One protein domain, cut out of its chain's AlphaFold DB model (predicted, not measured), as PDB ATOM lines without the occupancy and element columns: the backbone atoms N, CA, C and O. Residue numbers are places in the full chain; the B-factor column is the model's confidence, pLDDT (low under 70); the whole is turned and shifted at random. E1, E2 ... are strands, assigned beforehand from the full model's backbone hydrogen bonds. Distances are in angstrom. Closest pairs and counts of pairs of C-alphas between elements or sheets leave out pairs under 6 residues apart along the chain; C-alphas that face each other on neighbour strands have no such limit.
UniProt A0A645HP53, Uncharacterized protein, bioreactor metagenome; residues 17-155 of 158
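What this domain is: This is residues 17 to 155 of the 158 residues of an uncharacterized protein of bioreactor metagenome (UniProt A0A645HP53). Three sheets are stacked face to face: a small sheet of E6, E7 and E10 in the middle, a branched sheet of E1 to E5 over one face of it, and a twisted sheet of E8, E9, E11 and E12 over the other. The first two have strands running nearly in line, while the third crosses the middle one at 58 degrees. The printed part has 139 residues, with twelve named strands, E1 to E12 along the chain, and no named helix; the class is all strand, and the neighbour strands are antiparallel. It is compact, with a radius of gyration of the C-alphas of 15.6 A, and spans 51 by 39 by 24 A.

Where its parts are: Find C-alpha 17 at (282.759, 295.654, 160.345), where E1, residues 17 to 23, begins. Next come E2, 26 to 33, 22.3 A long; E3, 36 to 44, 26.4 A; E4, 50 to 52; and E5, 58 to 63. Look then for E6, 67 to 72, and E7, 77 to 82. E8, 89 to 98, measures 28.9 A, and E9, 102 to 112, 29.7 A, bending by 52 degrees at residue 106. After E10, 118 to 122, E11, 136 to 143, bends by 54 degrees at residue 139. E12, 149 to 154, ends at C-alpha 154, (263.240, 304.967, 177.941).

How they stand to each other: Begin with E1 to E4, a meander, each strand the antiparallel neighbour of the one before: look for N 21 and O 28 at 2.9 A, N 27 and O 42 at 2.8 A, and N 43 and O 51 at 2.8 A. E2 lies on one side of E3, E4 and E5 on the other side; N 37 and O 62 are 2.9 A apart. In the next sheet, E6 - E7 - E10, see N 70 and O 79, 2.7 A, and N 121 and O 78, 2.8 A. The facing parts of these two sheets are 10.1 A centre to centre. The sheet E9 - E8 - E11 - E12 shows N 90 and O 111 at 2.8 A, N 141 and O 91 at 2.8 A, and N 142 and O 151 at 2.8 A. Its part facing the sheet of E6 is 9.4 A away, centre to centre; the closest C-alphas of E6 and E11, those of Tyr 71 and Leu 136, are 5.8 A apart.

The domain as a whole: The C-alphas farthest apart, of Phe 47 and Gln 148, are 51.4 A from each other. The printed part has no cut. The link from E10 to E11, residues 123 to 135, is long. The mean pLDDT of the printed part is 86.3; look for values under 70 at residues 53 to 60, 99 to 100 and 128 to 133.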
ATOM      1  N   ILE A  17     283.652 294.686 160.989       86.94
ATOM      2  CA  ILE A  17     282.759 295.654 160.345       86.94
ATOM      3  C   ILE A  17     281.383 295.010 160.198       86.94
ATOM      4  O   ILE A  17     281.260 293.978 159.540       86.94
ATOM      5  N   LEU A  18     280.366 295.644 160.778       90.75
ATOM      6  CA  LEU A  18     278.979 295.179 160.765       90.75
ATOM      7  C   LEU A  18     278.220 295.716 159.550       90.75
ATOM      8  O   LEU A  18     277.453 294.988 158.924       90.75
ATOM      9  N   TYR A  19     278.450 296.982 159.188       91.81
ATOM     10  CA  TYR A  19     277.757 297.610 158.065       91.81
ATOM     11  C   TYR A  19     278.542 298.767 157.445       91.81
ATOM     12  O   TYR A  19     279.326 299.441 158.111       91.81
ATOM     13  N   ILE A  20     278.317 299.014 156.150       91.25
ATOM     14  CA  ILE A  20     278.815 300.208 155.459       91.25
ATOM     15  C   ILE A  20     277.679 300.810 154.632       91.25
ATOM     16  O   ILE A  20     277.366 300.323 153.541       91.25
ATOM     17  N   LYS A  21     277.119 301.918 155.110       91.06
ATOM     18  CA  LYS A  21     276.156 302.730 154.365       91.06
ATOM     19  C   LYS A  21     276.912 303.678 153.433       91.06
ATOM     20  O   LYS A  21     277.885 304.305 153.833       91.06
ATOM     21  N   ARG A  22     276.485 303.799 152.171       90.94
ATOM     22  CA  ARG A  22     277.096 304.706 151.176       90.94
ATOM     23  C   ARG A  22     276.069 305.700 150.645       90.94
ATOM     24  O   ARG A  22     274.976 305.294 150.258       90.94
ATOM     25  N   MET A  23     276.456 306.970 150.555       89.31
ATOM     26  CA  MET A  23     275.662 308.054 149.965       89.31
ATOM     27  C   MET A  23     276.566 308.947 149.112       89.31
ATOM     28  O   MET A  23     277.294 309.799 149.615       89.31
ATOM     29  N   GLY A  24     276.556 308.725 147.795       89.00
ATOM     30  CA  GLY A  24     277.408 309.463 146.862       89.00
ATOM     31  C   GLY A  24     278.897 309.300 147.182       89.00
ATOM     32  O   GLY A  24     279.445 308.199 147.095       89.00
ATOM     33  N   ASN A  25     279.561 310.403 147.531       88.19
ATOM     34  CA  ASN A  25     280.963 310.406 147.945       88.19
ATOM     35  C   ASN A  25     281.157 310.195 149.455       88.19
ATOM     36  O   ASN A  25     282.302 310.231 149.890       88.19
ATOM     37  N   LYS A  26     280.097 309.973 150.236       88.88
ATOM     38  CA  LYS A  26     280.155 309.736 151.683       88.88
ATOM     39  C   LYS A  26     279.875 308.273 152.035       88.88
ATOM     40  O   LYS A  26     279.200 307.559 151.284       88.88
ATOM     41  N   ALA A  27     280.407 307.815 153.161       90.25
ATOM     42  CA  ALA A  27     280.124 306.503 153.723       90.25
ATOM     43  C   ALA A  27     280.164 306.516 155.256       90.25
ATOM     44  O   ALA A  27     281.095 307.074 155.828       90.25
ATOM     45  N   LEU A  28     279.201 305.847 155.883       89.12
ATOM     46  CA  LEU A  28     279.167 305.558 157.312       89.12
ATOM     47  C   LEU A  28     279.564 304.093 157.503       89.12
ATOM     48  O   LEU A  28     278.890 303.192 156.997       89.12
ATOM     49  N   ALA A  29     280.686 303.861 158.178       88.12
ATOM     50  CA  ALA A  29     281.157 302.532 158.539       88.12
ATOM     51  C   ALA A  29     280.823 302.256 160.007       88.12
ATOM     52  O   ALA A  29     281.239 303.016 160.878       88.12
ATOM     53  N   ILE A  30     280.105 301.164 160.264       89.44
ATOM     54  CA  ILE A  30     279.741 300.719 161.610       89.44
ATOM     55  C   ILE A  30     280.484 299.420 161.903       89.44
ATOM     56  O   ILE A  30     280.378 298.446 161.149       89.44
ATOM     57  N   GLY A  31     281.245 299.409 162.990       88.44
ATOM     58  CA  GLY A  31     281.998 298.254 163.461       88.44
ATOM     59  C   GLY A  31     281.678 297.903 164.907       88.44
ATOM     60  O   GLY A  31     281.215 298.743 165.672       88.44
ATOM     61  N   ARG A  32     281.956 296.655 165.284       88.00
ATOM     62  CA  ARG A  32     281.866 296.181 166.668       88.00
ATOM     63  C   ARG A  32     283.174 296.437 167.405       88.00
ATOM     64  O   ARG A  32     284.242 296.127 166.875       88.00
ATOM     65  N   ILE A  33     283.087 296.905 168.644       86.19
ATOM     66  CA  ILE A  33     284.208 297.009 169.593       86.19
ATOM     67  C   ILE A  33     283.900 296.189 170.860       86.19
ATOM     68  O   ILE A  33     282.925 295.439 170.877       86.19
ATOM     69  N   ASP A  34     284.776 296.204 171.869       80.06
ATOM     70  CA  ASP A  34     284.627 295.366 173.073       80.06
ATOM     71  C   ASP A  34     283.322 295.622 173.841       80.06
ATOM     72  O   ASP A  34     282.684 294.667 174.276       80.06
ATOM     73  N   ASP A  35     282.926 296.885 173.952       81.69
ATOM     74  CA  ASP A  35     281.853 297.406 174.801       81.69
ATOM     75  C   ASP A  35     280.768 298.160 174.013       81.69
ATOM     76  O   ASP A  35     280.001 298.934 174.582       81.69
ATOM     77  N   GLY A  36     280.662 297.920 172.702       87.81
ATOM     78  CA  GLY A  36     279.605 298.507 171.883       87.81
ATOM     79  C   GLY A  36     279.948 298.618 170.404       87.81
ATOM     80  O   GLY A  36     280.442 297.671 169.776       87.81
ATOM     81  N   LEU A  37     279.661 299.789 169.838       88.69
ATOM     82  CA  LEU A  37     279.830 300.095 168.423       88.69
ATOM     83  C   LEU A  37     280.847 301.217 168.195       88.69
ATOM     84  O   LEU A  37     281.092 302.067 169.044       88.69
ATOM     85  N   SER A  38     281.425 301.229 167.001       86.38
ATOM     86  CA  SER A  38     282.158 302.365 166.454       86.38
ATOM     87  C   SER A  38     281.465 302.793 165.170       86.38
ATOM     88  O   SER A  38     281.297 301.964 164.272       86.38
ATOM     89  N   ALA A  39     281.059 304.058 165.082       86.69
ATOM     90  CA  ALA A  39     280.422 304.632 163.904       86.69
ATOM     91  C   ALA A  39     281.319 305.735 163.339       86.69
ATOM     92  O   ALA A  39     281.642 306.711 164.015       86.69
ATOM     93  N   VAL A  40     281.783 305.559 162.100       84.31
ATOM     94  CA  VAL A  40     282.719 306.498 161.474       84.31
ATOM     95  C   VAL A  40     282.213 306.953 160.120       84.31
ATOM     96  O   VAL A  40     282.128 306.175 159.164       84.31
ATOM     97  N   GLN A  41     281.952 308.250 160.027       85.81
ATOM     98  CA  GLN A  41     281.623 308.924 158.785       85.81
ATOM     99  C   GLN A  41     282.892 309.269 157.995       85.81
ATOM    100  O   GLN A  41     283.890 309.782 158.510       85.81
ATOM    101  N   THR A  42     282.855 308.994 156.696       84.12
ATOM    102  CA  THR A  42     283.954 309.250 155.767       84.12
ATOM    103  C   THR A  42     283.474 309.833 154.460       84.12
ATOM    104  O   THR A  42     282.341 309.627 154.034       84.12
ATOM    105  N   GLN A  43     284.373 310.538 153.783       86.56
ATOM    106  CA  GLN A  43     284.149 311.113 152.471       86.56
ATOM    107  C   GLN A  43     285.311 310.815 151.527       86.56
ATOM    108  O   GLN A  43     286.481 310.761 151.915       86.56
ATOM    109  N   LYS A  44     284.990 310.640 150.251       83.69
ATOM    110  CA  LYS A  44     285.966 310.472 149.187       83.69
ATOM    111  C   LYS A  44     286.560 311.835 148.837       83.69
ATOM    112  O   LYS A  44     285.845 312.753 148.438       83.69
ATOM    113  N   THR A  45     287.874 311.949 148.982       82.12
ATOM    114  CA  THR A  45     288.655 313.112 148.568       82.12
ATOM    115  C   THR A  45     288.647 313.244 147.047       82.12
ATOM    116  O   THR A  45     288.371 312.284 146.318       82.12
ATOM    117  N   TRP A  46     289.030 314.422 146.551       81.06
ATOM    118  CA  TRP A  46     289.226 314.651 145.117       81.06
ATOM    119  C   TRP A  46     290.144 313.592 144.485       81.06
ATOM    120  O   TRP A  46     289.861 313.085 143.402       81.06
ATOM    121  N   PHE A  47     291.219 313.201 145.178       80.69
ATOM    122  CA  PHE A  47     292.187 312.204 144.702       80.69
ATOM    123  C   PHE A  47     291.671 310.757 144.767       80.69
ATOM    124  O   PHE A  47     292.405 309.814 144.482       80.69
ATOM    125  N   GLY A  48     290.407 310.559 145.138       77.38
ATOM    126  CA  GLY A  48     289.753 309.259 145.164       77.38
ATOM    127  C   GLY A  48     290.090 308.393 146.377       77.38
ATOM    128  O   GLY A  48     289.622 307.253 146.437       77.38
ATOM    129  N   THR A  49     290.854 308.917 147.337       79.56
ATOM    130  CA  THR A  49     291.068 308.293 148.650       79.56
ATOM    131  C   THR A  49     289.893 308.588 149.572       79.56
ATOM    132  O   THR A  49     289.181 309.566 149.375       79.56
ATOM    133  N   TRP A  50     289.663 307.744 150.571       78.31
ATOM    134  CA  TRP A  50     288.669 308.013 151.606       78.31
ATOM    135  C   TRP A  50     289.359 308.715 152.783       78.31
ATOM    136  O   TRP A  50     290.492 308.379 153.120       78.31
ATOM    137  N   ALA A  51     288.698 309.705 153.369       77.31
ATOM    138  CA  ALA A  51     289.153 310.452 154.535       77.31
ATOM    139  C   ALA A  51     287.979 310.645 155.500       77.31
ATOM    140  O   ALA A  51     286.826 310.509 155.092       77.31
ATOM    141  N   LEU A  52     288.256 310.974 156.759       76.50
ATOM    142  CA  LEU A  52     287.211 311.357 157.713       76.50
ATOM    143  C   LEU A  52     286.405 312.543 157.155       76.50
ATOM    144  O   LEU A  52     286.978 313.441 156.521       76.50
ATOM    145  N   SER A  53     285.081 312.524 157.323       68.12
ATOM    146  CA  SER A  53     284.241 313.652 156.910       68.12
ATOM    147  C   SER A  53     284.591 314.888 157.747       68.12
ATOM    148  O   SER A  53     284.805 314.822 158.956       68.12
ATOM    149  N   SER A  54     284.715 316.044 157.093       56.38
ATOM    150  CA  SER A  54     284.938 317.311 157.790       56.38
ATOM    151  C   SER A  54     283.640 317.736 158.472       56.38
ATOM    152  O   SER A  54     282.673 318.024 157.769       56.38
ATOM    153  N   GLY A  55     283.632 317.787 159.805       49.88
ATOM    154  CA  GLY A  55     282.448 318.133 160.600       49.88
ATOM    155  C   GLY A  55     281.592 316.938 161.028       49.88
ATOM    156  O   GLY A  55     280.632 317.151 161.756       49.88
ATOM    157  N   GLY A  56     281.943 315.714 160.625       46.50
ATOM    158  CA  GLY A  56     281.294 314.515 161.149       46.50
ATOM    159  C   GLY A  56     281.711 314.273 162.594       46.50
ATOM    160  O   GLY A  56     282.904 314.374 162.914       46.50
ATOM    161  N   SER A  57     280.749 313.959 163.462       47.84
ATOM    162  CA  SER A  57     281.079 313.391 164.764       47.84
ATOM    163  C   SER A  57     281.825 312.085 164.513       47.84
ATOM    164  O   SER A  57     281.348 311.203 163.796       47.84
ATOM    165  N   ILE A  58     283.030 311.955 165.065       52.88
ATOM    166  CA  ILE A  58     283.540 310.621 165.343       52.88
ATOM    167  C   ILE A  58     282.827 310.231 166.625       52.88
ATOM    168  O   ILE A  58     283.362 310.438 167.715       52.88
ATOM    169  N   ASP A  59     281.655 309.619 166.489       57.19
ATOM    170  CA  ASP A  59     281.102 308.786 167.551       57.19
ATOM    171  C   ASP A  59     281.928 307.490 167.571       57.19
ATOM    172  O   ASP A  59     281.495 306.382 167.259       57.19
ATOM    173  N   GLY A  60     283.230 307.664 167.821       61.38
ATOM    174  CA  GLY A  60     284.248 306.634 167.663       61.38
ATOM    175  C   GLY A  60     284.040 305.487 168.635       61.38
ATOM    176  O   GLY A  60     284.496 304.379 168.354       61.38
ATOM    177  N   HIS A  61     283.324 305.759 169.724       75.69
ATOM    178  CA  HIS A  61     282.849 304.796 170.692       75.69
ATOM    179  C   HIS A  61     281.407 305.143 171.084       75.69
ATOM    180  O   HIS A  61     281.151 306.174 171.701       75.69
ATOM    181  N   LEU A  62     280.498 304.244 170.729       81.50
ATOM    182  CA  LEU A  62     279.106 304.202 171.144       81.50
ATOM    183  C   LEU A  62     278.940 303.038 172.134       81.50
ATOM    184  O   LEU A  62     278.822 301.889 171.687       81.50
ATOM    185  N   PRO A  63     279.014 303.289 173.455       80.75
ATOM    186  CA  PRO A  63     278.926 302.230 174.450       80.75
ATOM    187  C   PRO A  63     277.532 301.603 174.442       80.75
ATOM    188  O   PRO A  63     276.521 302.300 174.357       80.75
ATOM    189  N   VAL A  64     277.482 300.279 174.545       83.56
ATOM    190  CA  VAL A  64     276.245 299.503 174.644       83.56
ATOM    191  C   VAL A  64     276.418 298.485 175.763       83.56
ATOM    192  O   VAL A  64     276.990 297.416 175.552       83.56
ATOM    193  N   GLU A  65     275.931 298.828 176.959       78.62
ATOM    194  CA  GLU A  65     276.014 297.942 178.127       78.62
ATOM    195  C   GLU A  65     275.110 296.713 177.952       78.62
ATOM    196  O   GLU A  65     275.588 295.578 177.959       78.62
ATOM    197  N   GLU A  66     273.817 296.930 177.702       84.00
ATOM    198  CA  GLU A  66     272.840 295.854 177.495       84.00
ATOM    199  C   GLU A  66     272.309 295.857 176.060       84.00
ATOM    200  O   GLU A  66     272.693 295.012 175.255       84.00
ATOM    201  N   ASN A  67     271.466 296.827 175.707       92.31
ATOM    202  CA  ASN A  67     270.955 296.999 174.352       92.31
ATOM    203  C   ASN A  67     270.834 298.498 174.055       92.31
ATOM    204  O   ASN A  67     270.410 299.264 174.918       92.31
ATOM    205  N   GLY A  68     271.196 298.927 172.850       92.88
ATOM    206  CA  GLY A  68     271.247 300.348 172.510       92.88
ATOM    207  C   GLY A  68     270.958 300.612 171.043       92.88
ATOM    208  O   GLY A  68     271.266 299.789 170.179       92.88
ATOM    209  N   ALA A  69     270.376 301.776 170.775       95.44
ATOM    210  CA  ALA A  69     270.124 302.291 169.438       95.44
ATOM    211  C   ALA A  69     270.788 303.658 169.271       95.44
ATOM    212  O   ALA A  69     270.917 304.423 170.224       95.44
ATOM    213  N   PHE A  70     271.142 303.977 168.032       93.56
ATOM    214  CA  PHE A  70     271.752 305.229 167.609       93.56
ATOM    215  C   PHE A  70     271.143 305.671 166.282       93.56
ATOM    216  O   PHE A  70     270.693 304.850 165.475       93.56
ATOM    217  N   TYR A  71     271.144 306.976 166.046       92.62
ATOM    218  CA  TYR A  71     270.660 307.564 164.807       92.62
ATOM    219  C   TYR A  71     271.731 308.478 164.223       92.62
ATOM    220  O   TYR A  71     272.305 309.294 164.936       92.62
ATOM    221  N   ASP A  72     272.003 308.314 162.932       90.75
ATOM    222  CA  ASP A  72     272.873 309.197 162.162       90.75
ATOM    223  C   ASP A  72     272.004 310.039 161.218       90.75
ATOM    224  O   ASP A  72     271.357 309.509 160.307       90.75
ATOM    225  N   ASP A  73     271.961 311.346 161.469       88.12
ATOM    226  CA  ASP A  73     271.130 312.325 160.768       88.12
ATOM    227  C   ASP A  73     271.607 312.586 159.330       88.12
ATOM    228  O   ASP A  73     270.800 312.678 158.401       88.12
ATOM    229  N   GLU A  74     272.922 312.629 159.116       86.94
ATOM    230  CA  GLU A  74     273.532 312.812 157.802       86.94
ATOM    231  C   GLU A  74     273.174 311.655 156.858       86.94
ATOM    232  O   GLU A  74     272.904 311.870 155.667       86.94
ATOM    233  N   PHE A  75     273.147 310.430 157.386       90.75
ATOM    234  CA  PHE A  75     272.827 309.230 156.621       90.75
ATOM    235  C   PHE A  75     271.355 308.802 156.702       90.75
ATOM    236  O   PHE A  75     270.968 307.895 155.959       90.75
ATOM    237  N   ASN A  76     270.542 309.463 157.537       91.81
ATOM    238  CA  ASN A  76     269.174 309.066 157.903       91.81
ATOM    239  C   ASN A  76     269.102 307.572 158.227       91.81
ATOM    240  O   ASN A  76     268.349 306.800 157.625       91.81
ATOM    241  N   PHE A  77     269.983 307.155 159.131       94.56
ATOM    242  CA  PHE A  77     270.275 305.753 159.366       94.56
ATOM    243  C   PHE A  77     270.135 305.421 160.844       94.56
ATOM    244  O   PHE A  77     270.861 305.947 161.685       94.56
ATOM    245  N   LEU A  78     269.198 304.527 161.147       96.12
ATOM    246  CA  LEU A  78     268.978 303.993 162.483       96.12
ATOM    247  C   LEU A  78     269.720 302.669 162.608       96.12
ATOM    248  O   LEU A  78     269.597 301.809 161.740       96.12
ATOM    249  N   TYR A  79     270.492 302.495 163.670       96.69
ATOM    250  CA  TYR A  79     271.265 301.282 163.907       96.69
ATOM    251  C   TYR A  79     271.467 301.043 165.393       96.69
ATOM    252  O   TYR A  79     271.285 301.938 166.209       96.69
ATOM    253  N   GLY A  80     271.856 299.833 165.762       96.19
ATOM    254  CA  GLY A  80     272.110 299.534 167.157       96.19
ATOM    255  C   GLY A  80     272.590 298.120 167.386       96.19
ATOM    256  O   GLY A  80     272.867 297.367 166.447       96.19
ATOM    257  N   LEU A  81     272.733 297.790 168.661       95.81
ATOM    258  CA  LEU A  81     273.233 296.506 169.102       95.81
ATOM    259  C   LEU A  81     272.430 296.004 170.301       95.81
ATOM    260  O   LEU A  81     272.231 296.732 171.269       95.81
ATOM    261  N   CYS A  82     272.025 294.742 170.234       95.38
ATOM    262  CA  CYS A  82     271.486 293.982 171.348       95.38
ATOM    263  C   CYS A  82     272.533 292.972 171.830       95.38
ATOM    264  O   CYS A  82     272.981 292.133 171.045       95.38
ATOM    265  N   ASN A  83     272.936 293.027 173.100       91.75
ATOM    266  CA  ASN A  83     273.801 291.995 173.680       91.75
ATOM    267  C   ASN A  83     272.989 290.796 174.202       91.75
ATOM    268  O   ASN A  83     273.547 289.699 174.327       91.75
ATOM    269  N   ASP A  84     271.688 290.968 174.468       92.31
ATOM    270  CA  ASP A  84     270.796 289.850 174.782       92.31
ATOM    271  C   ASP A  84     270.460 289.059 173.510       92.31
ATOM    272  O   ASP A  84     269.812 289.548 172.585       92.31
ATOM    273  N   LYS A  85     270.900 287.800 173.485       92.56
ATOM    274  CA  LYS A  85     270.736 286.884 172.350       92.56
ATOM    275  C   LYS A  85     269.304 286.397 172.156       92.56
ATOM    276  O   LYS A  85     269.050 285.748 171.152       92.56
ATOM    277  N   ASN A  86     268.415 286.638 173.115       95.19
ATOM    278  CA  ASN A  86     267.011 286.262 172.992       95.19
ATOM    279  C   ASN A  86     266.185 287.342 172.278       95.19
ATOM    280  O   ASN A  86     265.021 287.096 171.981       95.19
ATOM    281  N   ILE A  87     266.754 288.529 172.018       97.06
ATOM    282  CA  ILE A  87     266.075 289.594 171.275       97.06
ATOM    283  C   ILE A  87     266.223 289.329 169.775       97.06
ATOM    284  O   ILE A  87     267.311 289.431 169.213       97.06
ATOM    285  N   GLU A  88     265.099 289.052 169.123       97.38
ATOM    286  CA  GLU A  88     264.997 288.783 167.685       97.38
ATOM    287  C   GLU A  88     264.452 289.990 166.910       97.38
ATOM    288  O   GLU A  88     264.721 290.160 165.717       97.38
ATOM    289  N   ASN A  89     263.680 290.850 167.577       97.94
ATOM    290  CA  ASN A  89     263.134 292.073 166.999       97.94
ATOM    291  C   ASN A  89     263.223 293.214 168.005       97.94
ATOM    292  O   ASN A  89     263.060 293.006 169.205       97.94
ATOM    293  N   VAL A  90     263.418 294.428 167.506       98.19
ATOM    294  CA  VAL A  90     263.334 295.645 168.307       98.19
ATOM    295  C   VAL A  90     262.290 296.592 167.743       98.19
ATOM    296  O   VAL A  90     262.076 296.647 166.533       98.19
ATOM    297  N   LYS A  91     261.678 297.372 168.628       98.25
ATOM    298  CA  LYS A  91     260.994 298.611 168.260       98.25
ATOM    299  C   LYS A  91     261.793 299.766 168.805       98.25
ATOM    300  O   LYS A  91     262.104 299.787 169.989       98.25
ATOM    301  N   VAL A  92     262.113 300.720 167.948       97.69
ATOM    302  CA  VAL A  92     262.844 301.918 168.356       97.69
ATOM    303  C   VAL A  92     262.021 303.141 168.011       97.69
ATOM    304  O   VAL A  92     261.618 303.303 166.859       97.69
ATOM    305  N   THR A  93     261.789 304.003 168.997       95.88
ATOM    306  CA  THR A  93     261.151 305.304 168.792       95.88
ATOM    307  C   THR A  93     262.226 306.376 168.708       95.88
ATOM    308  O   THR A  93     263.053 306.510 169.613       95.88
ATOM    309  N   LEU A  94     262.212 307.140 167.617       94.25
ATOM    310  CA  LEU A  94     263.025 308.338 167.456       94.25
ATOM    311  C   LEU A  94     262.247 309.561 167.922       94.25
ATOM    312  O   LEU A  94     261.049 309.696 167.656       94.25
ATOM    313  N   GLY A  95     262.955 310.475 168.565       91.88
ATOM    314  CA  GLY A  95     262.392 311.709 169.077       91.88
ATOM    315  C   GLY A  95     263.454 312.749 169.379       91.88
ATOM    316  O   GLY A  95     264.635 312.562 169.088       91.88
ATOM    317  N   SER A  96     263.008 313.839 169.977       88.69
ATOM    318  CA  SER A  96     263.839 314.859 170.604       88.69
ATOM    319  C   SER A  96     263.262 315.183 171.981       88.69
ATOM    320  O   SER A  96     262.081 314.941 172.249       88.69
ATOM    321  N   ASP A  97     264.100 315.711 172.866       79.62
ATOM    322  CA  ASP A  97     263.646 316.383 174.081       79.62
ATOM    323  C   ASP A  97     264.196 317.803 174.062       79.62
ATOM    324  O   ASP A  97     265.402 318.032 174.189       79.62
ATOM    325  N   ASP A  98     263.298 318.753 173.824       73.69
ATOM    326  CA  ASP A  98     263.611 320.168 173.842       73.69
ATOM    327  C   ASP A  98     263.028 320.810 175.101       73.69
ATOM    328  O   ASP A  98     261.853 320.656 175.435       73.69
ATOM    329  N   SER A  99     263.842 321.619 175.777       67.38
ATOM    330  CA  SER A  99     263.453 322.302 177.018       67.38
ATOM    331  C   SER A  99     262.234 323.231 176.884       67.38
ATOM    332  O   SER A  99     261.665 323.641 177.898       67.38
ATOM    333  N   THR A 100     261.835 323.591 175.660       69.44
ATOM    334  CA  THR A 100     260.712 324.490 175.368       69.44
ATOM    335  C   THR A 100     259.477 323.771 174.826       69.44
ATOM    336  O   THR A 100     258.365 324.204 175.136       69.44
ATOM    337  N   GLN A 101     259.639 322.689 174.057       70.00
ATOM    338  CA  GLN A 101     258.524 321.926 173.468       70.00
ATOM    339  C   GLN A 101     258.228 320.596 174.177       70.00
ATOM    340  O   GLN A 101     257.150 320.033 173.981       70.00
ATOM    341  N   GLY A 102     259.127 320.140 175.052       75.44
ATOM    342  CA  GLY A 102     259.073 318.825 175.684       75.44
ATOM    343  C   GLY A 102     259.422 317.696 174.712       75.44
ATOM    344  O   GLY A 102     259.872 317.936 173.591       75.44
ATOM    345  N   LYS A 103     259.189 316.452 175.145       81.19
ATOM    346  CA  LYS A 103     259.426 315.242 174.344       81.19
ATOM    347  C   LYS A 103     258.576 315.269 173.068       81.19
ATOM    348  O   LYS A 103     257.344 315.279 173.140       81.19
ATOM    349  N   GLN A 104     259.230 315.223 171.912       87.31
ATOM    350  CA  GLN A 104     258.592 315.056 170.611       87.31
ATOM    351  C   GLN A 104     258.967 313.697 170.023       87.31
ATOM    352  O   GLN A 104     260.134 313.324 169.997       87.31
ATOM    353  N   GLU A 105     257.978 312.965 169.514       90.88
ATOM    354  CA  GLU A 105     258.194 311.706 168.799       90.88
ATOM    355  C   GLU A 105     258.085 311.932 167.292       90.88
ATOM    356  O   GLU A 105     257.150 312.579 166.812       90.88
ATOM    357  N   TYR A 106     259.035 311.380 166.540       90.06
ATOM    358  CA  TYR A 106     259.060 311.465 165.078       90.06
ATOM    359  C   TYR A 106     258.616 310.166 164.406       90.06
ATOM    360  O   TYR A 106     258.068 310.198 163.304       90.06
ATOM    361  N   GLY A 107     258.812 309.022 165.063       91.88
ATOM    362  CA  GLY A 107     258.342 307.740 164.556       91.88
ATOM    363  C   GLY A 107     258.869 306.547 165.338       91.88
ATOM    364  O   GLY A 107     259.904 306.633 165.998       91.88
ATOM    365  N   THR A 108     258.160 305.427 165.213       95.94
ATOM    366  CA  THR A 108     258.549 304.126 165.766       95.94
ATOM    367  C   THR A 108     258.821 303.149 164.632       95.94
ATOM    368  O   THR A 108     258.053 303.074 163.669       95.94
ATOM    369  N   TYR A 109     259.911 302.399 164.755       97.19
ATOM    370  CA  TYR A 109     260.414 301.515 163.714       97.19
ATOM    371  C   TYR A 109     260.607 300.105 164.266       97.19
ATOM    372  O   TYR A 109     261.409 299.901 165.176       97.19
ATOM    373  N   ASP A 110     259.892 299.142 163.686       97.62
ATOM    374  CA  ASP A 110     260.106 297.712 163.895       97.62
ATOM    375  C   ASP A 110     261.308 297.237 163.064       97.62
ATOM    376  O   ASP A 110     261.324 297.383 161.837       97.62
ATOM    377  N   ILE A 111     262.318 296.664 163.716       98.12
ATOM    378  CA  ILE A 111     263.569 296.245 163.078       98.12
ATOM    379  C   ILE A 111     263.928 294.837 163.539       98.12
ATOM    380  O   ILE A 111     263.959 294.542 164.732       98.12
ATOM    381  N   LYS A 112     264.244 293.963 162.583       97.81
ATOM    382  CA  LYS A 112     264.754 292.628 162.887       97.81
ATOM    383  C   LYS A 112     266.209 292.705 163.360       97.81
ATOM    384  O   LYS A 112     267.025 293.400 162.750       97.81
ATOM    385  N   VAL A 113     266.538 291.947 164.399       97.56
ATOM    386  CA  VAL A 113     267.907 291.783 164.887       97.56
ATOM    387  C   VAL A 113     268.605 290.682 164.092       97.56
ATOM    388  O   VAL A 113     268.045 289.614 163.849       97.56
ATOM    389  N   ASN A 114     269.819 290.959 163.615       94.69
ATOM    390  CA  ASN A 114     270.618 289.977 162.885       94.69
ATOM    391  C   ASN A 114     271.430 289.101 163.843       94.69
ATOM    392  O   ASN A 114     271.669 289.462 164.997       94.69
ATOM    393  N   ASP A 115     271.964 288.000 163.313       85.50
ATOM    394  CA  ASP A 115     272.951 287.176 164.008       85.50
ATOM    395  C   ASP A 115     274.092 288.050 164.560       85.50
ATOM    396  O   ASP A 115     274.734 288.817 163.837       85.50
ATOM    397  N   GLY A 116     274.334 287.950 165.868       90.12
ATOM    398  CA  GLY A 116     275.288 288.804 166.581       90.12
ATOM    399  C   GLY A 116     274.683 290.081 167.177       90.12
ATOM    400  O   GLY A 116     275.431 290.907 167.696       90.12
ATOM    401  N   GLY A 117     273.365 290.260 167.127       94.88
ATOM    402  CA  GLY A 117     272.664 291.322 167.850       94.88
ATOM    403  C   GLY A 117     272.619 292.672 167.134       94.88
ATOM    404  O   GLY A 117     272.040 293.621 167.650       94.88
ATOM    405  N   PHE A 118     273.241 292.804 165.960       96.44
ATOM    406  CA  PHE A 118     273.250 294.064 165.217       96.44
ATOM    407  C   PHE A 118     271.937 294.258 164.453       96.44
ATOM    408  O   PHE A 118     271.484 293.350 163.757       96.44
ATOM    409  N   PHE A 119     271.367 295.458 164.511       97.81
ATOM    410  CA  PHE A 119     270.161 295.823 163.766       97.81
ATOM    411  C   PHE A 119     270.319 297.192 163.109       97.81
ATOM    412  O   PHE A 119     271.101 298.025 163.569       97.81
ATOM    413  N   TYR A 120     269.589 297.423 162.015       97.75
ATOM    414  CA  TYR A 120     269.583 298.710 161.328       97.75
ATOM    415  C   TYR A 120     268.359 298.913 160.428       97.75
ATOM    416  O   TYR A 120     267.730 297.949 159.994       97.75
ATOM    417  N   SER A 121     268.062 300.171 160.103       96.69
ATOM    418  CA  SER A 121     267.029 300.575 159.152       96.69
ATOM    419  C   SER A 121     267.420 301.858 158.411       96.69
ATOM    420  O   SER A 121     267.933 302.810 159.002       96.69
ATOM    421  N   ASP A 122     267.160 301.879 157.104       94.56
ATOM    422  CA  ASP A 122     267.238 303.082 156.276       94.56
ATOM    423  C   ASP A 122     265.949 303.892 156.438       94.56
ATOM    424  O   ASP A 122     264.857 303.384 156.168       94.56
ATOM    425  N   LEU A 123     266.072 305.155 156.842       92.44
ATOM    426  CA  LEU A 123     264.930 306.031 157.072       92.44
ATOM    427  C   LEU A 123     264.824 307.105 155.987       92.44
ATOM    428  O   LEU A 123     265.795 307.467 155.314       92.44
ATOM    429  N   LEU A 124     263.609 307.620 155.802       87.62
ATOM    430  CA  LEU A 124     263.418 308.869 155.071       87.62
ATOM    431  C   LEU A 124     263.894 310.041 155.940       87.62
ATOM    432  O   LEU A 124     263.818 309.931 157.164       87.62
ATOM    433  N   PRO A 125     264.331 311.159 155.330       83.50
ATOM    434  CA  PRO A 125     264.675 312.358 156.075       83.50
ATOM    435  C   PRO A 125     263.559 312.784 157.019       83.50
ATOM    436  O   PRO A 125     262.418 312.978 156.594       83.50
ATOM    437  N   ILE A 126     263.904 312.914 158.298       82.50
ATOM    438  CA  ILE A 126     262.997 313.409 159.326       82.50
ATOM    439  C   ILE A 126     263.151 314.926 159.367       82.50
ATOM    440  O   ILE A 126     264.219 315.448 159.676       82.50
ATOM    441  N   GLU A 127     262.084 315.643 159.030       72.25
ATOM    442  CA  GLU A 127     262.054 317.096 159.166       72.25
ATOM    443  C   GLU A 127     261.731 317.448 160.622       72.25
ATOM    444  O   GLU A 127     260.567 317.416 161.032       72.25
ATOM    445  N   SER A 128     262.748 317.796 161.418       66.38
ATOM    446  CA  SER A 128     262.491 318.483 162.682       66.38
ATOM    447  C   SER A 128     261.975 319.882 162.328       66.38
ATOM    448  O   SER A 128     262.671 320.711 161.740       66.38
ATOM    449  N   GLY A 129     260.715 320.176 162.649       61.12
ATOM    450  CA  GLY A 129     260.131 321.514 162.454       61.12
ATOM    451  C   GLY A 129     260.806 322.609 163.299       61.12
ATOM    452  O   GLY A 129     260.388 323.767 163.260       61.12
ATOM    453  N   VAL A 130     261.834 322.239 164.067       61.16
ATOM    454  CA  VAL A 130     262.569 323.046 165.030       61.16
ATOM    455  C   VAL A 130     264.056 322.982 164.686       61.16
ATOM    456  O   VAL A 130     264.654 321.913 164.549       61.16
ATOM    457  N   SER A 131     264.653 324.159 164.506       58.22
ATOM    458  CA  SER A 131     266.083 324.305 164.239       58.22
ATOM    459  C   SER A 131     266.876 324.043 165.517       58.22
ATOM    460  O   SER A 131     266.791 324.843 166.445       58.22
ATOM    461  N   GLY A 132     267.719 323.012 165.514       60.69
ATOM    462  CA  GLY A 132     268.613 322.688 166.632       60.69
ATOM    463  C   GLY A 132     268.187 321.480 167.466       60.69
ATOM    464  O   GLY A 132     268.923 321.124 168.384       60.69
ATOM    465  N   ASP A 133     267.065 320.839 167.130       69.62
ATOM    466  CA  ASP A 133     266.678 319.563 167.731       69.62
ATOM    467  C   ASP A 133     267.652 318.468 167.295       69.62
ATOM    468  O   ASP A 133     267.857 318.229 166.102       69.62
ATOM    469  N   TYR A 134     268.240 317.789 168.276       79.56
ATOM    470  CA  TYR A 134     268.972 316.555 168.034       79.56
ATOM    471  C   TYR A 134     267.965 315.413 168.030       79.56
ATOM    472  O   TYR A 134     267.303 315.162 169.035       79.56
ATOM    473  N   ILE A 135     267.837 314.738 166.890       88.00
ATOM    474  CA  ILE A 135     267.026 313.529 166.786       88.00
ATOM    475  C   ILE A 135     267.850 312.375 167.346       88.00
ATOM    476  O   ILE A 135     268.951 312.107 166.867       88.00
ATOM    477  N   LEU A 136     267.304 311.676 168.332       90.06
ATOM    478  CA  LEU A 136     267.922 310.505 168.934       90.06
ATOM    479  C   LEU A 136     266.889 309.397 169.174       90.06
ATOM    480  O   LEU A 136     265.682 309.655 169.179       90.06
ATOM    481  N   PRO A 137     267.330 308.149 169.376       92.94
ATOM    482  CA  PRO A 137     266.489 307.116 169.961       92.94
ATOM    483  C   PRO A 137     266.106 307.492 171.391       92.94
ATOM    484  O   PRO A 137     266.970 307.712 172.233       92.94
ATOM    485  N   ILE A 138     264.804 307.577 171.645       93.12
ATOM    486  CA  ILE A 138     264.237 307.992 172.937       93.12
ATOM    487  C   ILE A 138     263.582 306.830 173.686       93.12
ATOM    488  O   ILE A 138     263.353 306.934 174.887       93.12
ATOM    489  N   HIS A 139     263.283 305.741 172.969       94.94
ATOM    490  CA  HIS A 139     262.734 304.502 173.510       94.94
ATOM    491  C   HIS A 139     263.182 303.309 172.668       94.94
ATOM    492  O   HIS A 139     263.211 303.397 171.435       94.94
ATOM    493  N   ILE A 140     263.497 302.195 173.321       96.12
ATOM    494  CA  ILE A 140     263.790 300.915 172.676       96.12
ATOM    495  C   ILE A 140     263.112 299.770 173.431       96.12
ATOM    496  O   ILE A 140     263.260 299.615 174.640       96.12
ATOM    497  N   GLU A 141     262.422 298.920 172.682       97.88
ATOM    498  CA  GLU A 141     261.821 297.677 173.155       97.88
ATOM    499  C   GLU A 141     262.461 296.499 172.423       97.88
ATOM    500  O   GLU A 141     262.682 296.568 171.214       97.88
ATOM    501  N   GLY A 142     262.743 295.413 173.141       97.75
ATOM    502  CA  GLY A 142     263.283 294.169 172.597       97.75
ATOM    503  C   GLY A 142     262.317 293.005 172.791       97.75
ATOM    504  O   GLY A 142     261.803 292.793 173.893       97.75
ATOM    505  N   PHE A 143     262.094 292.242 171.724       98.31
ATOM    506  CA  PHE A 143     261.138 291.143 171.658       98.31
ATOM    507  C   PHE A 143     261.810 289.843 171.226       98.31
ATOM    508  O   PHE A 143     262.671 289.848 170.342       98.31
ATOM    509  N   ASP A 144     261.366 288.733 171.805       97.38
ATOM    510  CA  ASP A 144     261.792 287.395 171.397       97.38
ATOM    511  C   ASP A 144     261.089 286.897 170.116       97.38
ATOM    512  O   ASP A 144     260.282 287.602 169.499       97.38
ATOM    513  N   GLU A 145     261.386 285.659 169.702       95.38
ATOM    514  CA  GLU A 145     260.784 285.033 168.513       95.38
ATOM    515  C   GLU A 145     259.253 284.898 168.585       95.38
ATOM    516  O   GLU A 145     258.580 284.854 167.552       95.38
ATOM    517  N   SER A 146     258.691 284.834 169.795       96.56
ATOM    518  CA  SER A 146     257.252 284.705 170.032       96.56
ATOM    519  C   SER A 146     256.530 286.056 170.052       96.56
ATOM    520  O   SER A 146     255.297 286.097 170.065       96.56
ATOM    521  N   GLY A 147     257.288 287.156 170.030       96.62
ATOM    522  CA  GLY A 147     256.782 288.514 170.196       96.62
ATOM    523  C   GLY A 147     256.594 288.920 171.661       96.62
ATOM    524  O   GLY A 147     255.916 289.914 171.925       96.62
ATOM    525  N   GLN A 148     257.157 288.177 172.618       97.62
ATOM    526  CA  GLN A 148     257.153 288.567 174.024       97.62
ATOM    527  C   GLN A 148     258.179 289.681 174.255       97.62
ATOM    528  O   GLN A 148     259.337 289.561 173.866       97.62
ATOM    529  N   LEU A 149     257.752 290.760 174.917       97.44
ATOM    530  CA  LEU A 149     258.640 291.829 175.374       97.44
ATOM    531  C   LEU A 149     259.572 291.297 176.471       97.44
ATOM    532  O   LEU A 149     259.094 290.799 177.493       97.44
ATOM    533  N   ILE A 150     260.881 291.436 176.271       95.88
ATOM    534  CA  ILE A 150     261.917 290.998 177.223       95.88
ATOM    535  C   ILE A 150     262.873 292.122 177.641       95.88
ATOM    536  O   ILE A 150     263.569 291.984 178.641       95.88
ATOM    537  N   TYR A 151     262.870 293.248 176.925       94.62
ATOM    538  CA  TYR A 151     263.669 294.429 177.242       94.62
ATOM    539  C   TYR A 151     262.891 295.703 176.911       94.62
ATOM    540  O   TYR A 151     262.187 295.744 175.904       94.62
ATOM    541  N   SER A 152     263.029 296.737 177.737       95.12
ATOM    542  CA  SER A 152     262.446 298.058 177.508       95.12
ATOM    543  C   SER A 152     263.314 299.112 178.180       95.12
ATOM    544  O   SER A 152     263.678 298.942 179.345       95.12
ATOM    545  N   TYR A 153     263.622 300.191 177.470       93.06
ATOM    546  CA  TYR A 153     264.395 301.311 177.998       93.06
ATOM    547  C   TYR A 153     263.933 302.636 177.388       93.06
ATOM    548  O   TYR A 153     263.974 302.798 176.168       93.06
ATOM    549  N   ASP A 154     263.574 303.579 178.261       89.88
ATOM    550  CA  ASP A 154     263.240 304.967 177.941       89.88
ATOM    551  C   ASP A 154     264.383 305.894 178.386       89.88
ATOM    552  O   ASP A 154     264.753 305.926 179.562       89.88
ATOM    553  N   GLU A 155     264.920 306.697 177.464       80.75
ATOM    554  CA  GLU A 155     266.088 307.559 177.727       80.75
ATOM    555  C   GLU A 155     265.803 308.647 178.782       80.75
ATOM    556  O   GLU A 155     266.702 309.070 179.512       80.75
TER     557      GLU A 155